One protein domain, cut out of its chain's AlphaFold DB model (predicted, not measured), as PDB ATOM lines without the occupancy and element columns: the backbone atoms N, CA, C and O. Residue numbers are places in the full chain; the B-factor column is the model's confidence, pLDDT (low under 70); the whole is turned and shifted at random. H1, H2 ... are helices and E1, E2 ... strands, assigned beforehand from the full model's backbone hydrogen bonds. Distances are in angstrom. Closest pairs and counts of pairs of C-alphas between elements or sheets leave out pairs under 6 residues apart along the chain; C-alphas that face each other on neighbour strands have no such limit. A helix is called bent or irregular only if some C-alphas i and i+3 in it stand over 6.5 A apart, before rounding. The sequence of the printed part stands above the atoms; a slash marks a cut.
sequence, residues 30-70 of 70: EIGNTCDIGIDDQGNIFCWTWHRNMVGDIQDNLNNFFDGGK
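AT A GLANCE: This is residues 30 to 70 of the 70 residues of an uncharacterized protein of Candidatus Pacearchaeota archaeon CG10_big_fil_rev_8_21_14_0_10_32_42 (UniProt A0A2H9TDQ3). This is a thin rod with a two-stranded hairpin at one end and a single helix at the other, set end to end rather than folded on each other. The hairpin of E1 and E2 makes one half of the length, and H1 runs on from its open end, away from the turn, with residues 62 to 68 sticking out free. The printed part has 41 residues, with two named strands and then one named helix in the order E1, E2, H1; the sheet has the order E1 - E2 and is antiparallel, and the class is mixed, helices and strands. The whole is extended, with a radius of gyration of the C-alphas of 15.0 A and spans of 49 by 12 by 12 A.

HOW THE PARTS SIT: Start at Glu 30 and read on to E1, residues 33 to 39, which forms a hairpin with E2, residues 45 to 52. Their directions stand at 152 degrees, antiparallel. Look for C-alphas that face each other at 35 and 50, 4.3 A apart, and at 39 and 45, 4.8 A apart. Between the strands, N 34 and O 51 are within hydrogen-bond range at 2.8 A, and so are N 46 and O 38 at 2.8 A. At residue 48 you will find that E2 bends by 72 degrees. After residue 53 comes H1, residues 54 to 66, in which every O i to N i+4 pair is within hydrogen-bond range. Compare it with E1: they have 1 pair of C-alphas within 8 A, those of Asn 33 and Gly 56, 6.4 A apart, while their centres are 21.6 A apart.

IN THESE COORDINATES: Find C-alpha 33 at (-31.120, -15.557, -25.132); from there E1 runs 18.4 A to C-alpha 39 at (-42.295, -17.987, -39.559). Pass the turn of residues 40 to 44 and pick up E2 at C-alpha 45; it measures 18.6 A to C-alpha 52. H1 begins at C-alpha 54 and ends at C-alpha 66, at (-17.183, -11.132, -10.369), 18.1 A from its start; it is not bent.

THE WHOLE: The two C-alphas farthest apart are those of Gln 42, in the turn, and Lys 70, the chain's last residue, at 50.1 A. The printed part has no cut, and the links E1 to E2 and E2 to H1 are both tight. In the B-factor column, the mean pLDDT of the printed part is 71.6; look for values under 70 at residues 30 to 33, 46 to 49 and 68 to 70, where the model's confidence is low.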
ATOM      1  N   GLU A  30     -33.575 -10.995 -21.385       58.34
ATOM      2  CA  GLU A  30     -32.204 -11.135 -20.903       58.34
ATOM      3  C   GLU A  30     -31.214 -11.185 -22.076       58.34
ATOM      4  O   GLU A  30     -31.345 -11.980 -23.014       58.34
ATOM      5  N   ILE A  31     -30.203 -10.310 -22.022       58.16
ATOM      6  CA  ILE A  31     -29.068 -10.331 -22.947       58.16
ATOM      7  C   ILE A  31     -28.434 -11.714 -22.840       58.16
ATOM      8  O   ILE A  31     -27.958 -12.097 -21.776       58.16
ATOM      9  N   GLY A  32     -28.452 -12.462 -23.940       57.62
ATOM     10  CA  GLY A  32     -27.919 -13.816 -23.945       57.62
ATOM     11  C   GLY A  32     -28.887 -14.902 -24.378       57.62
ATOM     12  O   GLY A  32     -28.443 -16.024 -24.570       57.62
ATOM     13  N   ASN A  33     -30.167 -14.592 -24.590       64.31
ATOM     14  CA  ASN A  33     -31.120 -15.557 -25.132       64.31
ATOM     15  C   ASN A  33     -31.321 -15.359 -26.642       64.31
ATOM     16  O   ASN A  33     -31.480 -14.250 -27.148       64.31
ATOM     17  N   THR A  34     -31.270 -16.461 -27.380       71.81
ATOM     18  CA  THR A  34     -31.692 -16.582 -28.776       71.81
ATOM     19  C   THR A  34     -32.883 -17.534 -28.846       71.81
ATOM     20  O   THR A  34     -33.202 -18.211 -27.871       71.81
ATOM     21  N   CYS A  35     -33.586 -17.569 -29.969       71.44
ATOM     22  CA  CYS A  35     -34.729 -18.451 -30.141       71.44
ATOM     23  C   CYS A  35     -34.679 -19.120 -31.508       71.44
ATOM     24  O   CYS A  35     -34.191 -18.525 -32.473       71.44
ATOM     25  N   ASP A  36     -35.235 -20.325 -31.600       70.75
ATOM     26  CA  ASP A  36     -35.561 -20.904 -32.896       70.75
ATOM     27  C   ASP A  36     -36.786 -20.185 -33.448       70.75
ATOM     28  O   ASP A  36     -37.902 -20.310 -32.933       70.75
ATOM     29  N   ILE A  37     -36.553 -19.408 -34.501       73.81
ATOM     30  CA  ILE A  37     -37.586 -18.641 -35.182       73.81
ATOM     31  C   ILE A  37     -38.307 -19.557 -36.172       73.81
ATOM     32  O   ILE A  37     -37.715 -20.039 -37.137       73.81
ATOM     33  N   GLY A  38     -39.602 -19.765 -35.949       70.38
ATOM     34  CA  GLY A  38     -40.545 -20.205 -36.971       70.38
ATOM     35  C   GLY A  38     -41.256 -18.991 -37.567       70.38
ATOM     36  O   GLY A  38     -41.605 -18.062 -36.842       70.38
ATOM     37  N   ILE A  39     -41.462 -18.987 -38.881       74.25
ATOM     38  CA  ILE A  39     -42.295 -17.987 -39.559       74.25
ATOM     39  C   ILE A  39     -43.557 -18.710 -40.017       74.25
ATOM     40  O   ILE A  39     -43.453 -19.728 -40.706       74.25
ATOM     41  N   ASP A  40     -44.724 -18.227 -39.595       71.12
ATOM     42  CA  ASP A  40     -45.988 -18.752 -40.105       71.12
ATOM     43  C   ASP A  40     -46.233 -18.302 -41.557       71.12
ATOM     44  O   ASP A  40     -45.568 -17.423 -42.108       71.12
ATOM     45  N   ASP A  41     -47.215 -18.911 -42.199       74.62
ATOM     46  CA  ASP A  41     -47.668 -18.618 -43.557       74.62
ATOM     47  C   ASP A  41     -48.226 -17.190 -43.746       74.62
ATOM     48  O   ASP A  41     -48.442 -16.750 -44.876       74.62
ATOM     49  N   GLN A  42     -48.398 -16.437 -42.658       75.69
ATOM     50  CA  GLN A  42     -48.825 -15.038 -42.634       75.69
ATOM     51  C   GLN A  42     -47.664 -14.067 -42.344       75.69
ATOM     52  O   GLN A  42     -47.873 -12.852 -42.321       75.69
ATOM     53  N   GLY A  43     -46.438 -14.574 -42.173       70.44
ATOM     54  CA  GLY A  43     -45.241 -13.784 -41.895       70.44
ATOM     55  C   GLY A  43     -45.046 -13.421 -40.421       70.44
ATOM     56  O   GLY A  43     -44.180 -12.599 -40.114       70.44
ATOM     57  N   ASN A  44     -45.816 -14.007 -39.501       73.19
ATOM     58  CA  ASN A  44     -45.621 -13.791 -38.072       73.19
ATOM     59  C   ASN A  44     -44.428 -14.612 -37.570       73.19
ATOM     60  O   ASN A  44     -44.301 -15.806 -37.846       73.19
ATOM     61  N   ILE A  45     -43.562 -13.954 -36.801       71.50
ATOM     62  CA  ILE A  45     -42.375 -14.548 -36.184       71.50
ATOM     63  C   ILE A  45     -42.791 -15.176 -34.852       71.50
ATOM     64  O   ILE A  45     -43.192 -14.469 -33.928       71.50
ATOM     65  N   PHE A  46     -42.669 -16.496 -34.746       67.94
ATOM     66  CA  PHE A  46     -42.911 -17.258 -33.525       67.94
ATOM     67  C   PHE A  46     -41.613 -17.895 -33.026       67.94
ATOM     68  O   PHE A  46     -40.993 -18.706 -33.712       67.94
ATOM     69  N   CYS A  47     -41.220 -17.560 -31.802       68.06
ATOM     70  CA  CYS A  47     -40.150 -18.247 -31.085       68.06
ATOM     71  C   CYS A  47     -40.759 -19.404 -30.288       68.06
ATOM     72  O   CYS A  47     -41.487 -19.171 -29.321       68.06
ATOM     73  N   TRP A  48     -40.492 -20.642 -30.697       65.19
ATOM     74  CA  TRP A  48     -41.064 -21.839 -30.058       65.19
ATOM     75  C   TRP A  48     -40.100 -22.500 -29.069       65.19
ATOM     76  O   TRP A  48     -40.549 -23.121 -28.108       65.19
ATOM     77  N   THR A  49     -38.794 -22.305 -29.262       62.62
ATOM     78  CA  THR A  49     -37.748 -22.756 -28.339       62.62
ATOM     79  C   THR A  49     -36.768 -21.620 -28.090       62.62
ATOM     80  O   THR A  49     -36.401 -20.901 -29.017       62.62
ATOM     81  N   TRP A  50     -36.362 -21.459 -26.833       72.69
ATOM     82  CA  TRP A  50     -35.401 -20.455 -26.389       72.69
ATOM     83  C   TRP A  50     -34.107 -21.140 -25.971       72.69
ATOM     84  O   TRP A  50     -34.136 -22.121 -25.229       72.69
ATOM     85  N   HIS A  51     -32.983 -20.599 -26.424       70.81
ATOM     86  CA  HIS A  51     -31.645 -21.102 -26.139       70.81
ATOM     87  C   HIS A  51     -30.793 -19.986 -25.571       70.81
ATOM     88  O   HIS A  51     -30.906 -18.837 -26.001       70.81
ATOM     89  N   ARG A  52     -29.860 -20.327 -24.689       73.06
ATOM     90  CA  ARG A  52     -28.765 -19.409 -24.398       73.06
ATOM     91  C   ARG A  52     -27.804 -19.366 -25.574       73.06
ATOM     92  O   ARG A  52     -27.459 -20.384 -26.169       73.06
ATOM     93  N   ASN A  53     -27.417 -18.158 -25.941       71.44
ATOM     94  CA  ASN A  53     -26.373 -17.898 -26.905       71.44
ATOM     95  C   ASN A  53     -25.032 -17.724 -26.174       71.44
ATOM     96  O   ASN A  53     -24.970 -17.526 -24.960       71.44
ATOM     97  N   MET A  54     -23.950 -17.732 -26.949       76.00
ATOM     98  CA  MET A  54     -22.590 -17.589 -26.427       76.00
ATOM     99  C   MET A  54     -22.391 -16.311 -25.590       76.00
ATOM    100  O   MET A  54     -21.592 -16.310 -24.662       76.00
ATOM    101  N   VAL A  55     -23.113 -15.225 -25.889       75.69
ATOM    102  CA  VAL A  55     -23.039 -13.972 -25.118       75.69
ATOM    103  C   VAL A  55     -23.652 -14.152 -23.728       75.69
ATOM    104  O   VAL A  55     -23.069 -13.678 -22.758       75.69
ATOM    105  N   GLY A  56     -24.766 -14.881 -23.620       73.56
ATOM    106  CA  GLY A  56     -25.395 -15.219 -22.342       73.56
ATOM    107  C   GLY A  56     -24.503 -16.088 -21.468       73.56
ATOM    108  O   GLY A  56     -24.322 -15.798 -20.291       73.56
ATOM    109  N   ASP A  57     -23.878 -17.110 -22.050       77.19
ATOM    110  CA  ASP A  57     -22.961 -17.988 -21.314       77.19
ATOM    111  C   ASP A  57     -21.705 -17.242 -20.838       77.19
ATOM    112  O   ASP A  57     -21.237 -17.441 -19.715       77.19
ATOM    113  N   ILE A  58     -21.166 -16.346 -21.671       80.31
ATOM    114  CA  ILE A  58     -20.043 -15.480 -21.288       80.31
ATOM    115  C   ILE A  58     -20.456 -14.538 -20.157       80.31
ATOM    116  O   ILE A  58     -19.690 -14.369 -19.210       80.31
ATOM    117  N   GLN A  59     -21.644 -13.935 -20.237       78.12
ATOM    118  CA  GLN A  59     -22.156 -13.026 -19.215       78.12
ATOM    119  C   GLN A  59     -22.378 -13.738 -17.878       78.12
ATOM    120  O   GLN A  59     -21.964 -13.214 -16.849       78.12
ATOM    121  N   ASP A  60     -22.936 -14.947 -17.881       78.75
ATOM    122  CA  ASP A  60     -23.080 -15.754 -16.666       78.75
ATOM    123  C   ASP A  60     -21.730 -16.124 -16.059       78.75
ATOM    124  O   ASP A  60     -21.551 -16.021 -14.847       78.75
ATOM    125  N   ASN A  61     -20.758 -16.526 -16.880       80.38
ATOM    126  CA  ASN A  61     -19.411 -16.810 -16.390       80.38
ATOM    127  C   ASN A  61     -18.731 -15.562 -15.825       80.38
ATOM    128  O   ASN A  61     -18.054 -15.656 -14.805       80.38
ATOM    129  N   LEU A  62     -18.918 -14.398 -16.454       80.50
ATOM    130  CA  LEU A  62     -18.418 -13.130 -15.929       80.50
ATOM    131  C   LEU A  62     -19.073 -12.800 -14.590       80.50
ATOM    132  O   LEU A  62     -18.365 -12.495 -13.637       80.50
ATOM    133  N   ASN A  63     -20.399 -12.894 -14.504       80.44
ATOM    134  CA  ASN A  63     -21.139 -12.623 -13.277       80.44
ATOM    135  C   ASN A  63     -20.696 -13.567 -12.157       80.44
ATOM    136  O   ASN A  63     -20.336 -13.095 -11.090       80.44
ATOM    137  N   ASN A  64     -20.588 -14.873 -12.417       80.00
ATOM    138  CA  ASN A  64     -20.083 -15.847 -11.443       80.00
ATOM    139  C   ASN A  64     -18.624 -15.582 -11.024       80.00
ATOM    140  O   ASN A  64     -18.244 -15.847  -9.884       80.00
ATOM    141  N   PHE A  65     -17.793 -15.066 -11.933       81.06
ATOM    142  CA  PHE A  65     -16.411 -14.694 -11.633       81.06
ATOM    143  C   PHE A  65     -16.334 -13.423 -10.771       81.06
ATOM    144  O   PHE A  65     -15.558 -13.373  -9.818       81.06
ATOM    145  N   PHE A  66     -17.153 -12.413 -11.078       79.00
ATOM    146  CA  PHE A  66     -17.183 -11.132 -10.369       79.00
ATOM    147  C   PHE A  66     -17.954 -11.177  -9.044       79.00
ATOM    148  O   PHE A  66     -17.550 -10.491  -8.106       79.00
ATOM    149  N   ASP A  67     -18.971 -12.032  -8.920       80.06
ATOM    150  CA  ASP A  67     -19.692 -12.290  -7.664       80.06
ATOM    151  C   ASP A  67     -18.876 -13.133  -6.666       80.06
ATOM    152  O   ASP A  67     -19.353 -13.469  -5.581       80.06
ATOM    153  N   GLY A  68     -17.609 -13.416  -6.988       64.31
ATOM    154  CA  GLY A  68     -16.658 -14.025  -6.071       64.31
ATOM    155  C   GLY A  68     -16.892 -15.518  -5.943       64.31
ATOM    156  O   GLY A  68     -17.355 -15.978  -4.898       64.31
ATOM    157  N   GLY A  69     -16.548 -16.246  -7.013       61.06
ATOM    158  CA  GLY A  69     -16.546 -17.707  -7.082       61.06
ATOM    159  C   GLY A  69     -16.283 -18.350  -5.722       61.06
ATOM    160  O   GLY A  69     -15.208 -18.183  -5.142       61.06
ATOM    161  N   LYS A  70     -17.309 -19.027  -5.204       49.00
ATOM    162  CA  LYS A  70     -17.162 -19.916  -4.052       49.00
ATOM    163  C   LYS A  70     -16.272 -21.092  -4.416       49.00
ATOM    164  O   LYS A  70     -16.451 -21.627  -5.534       49.00
TER     165      LYS A  70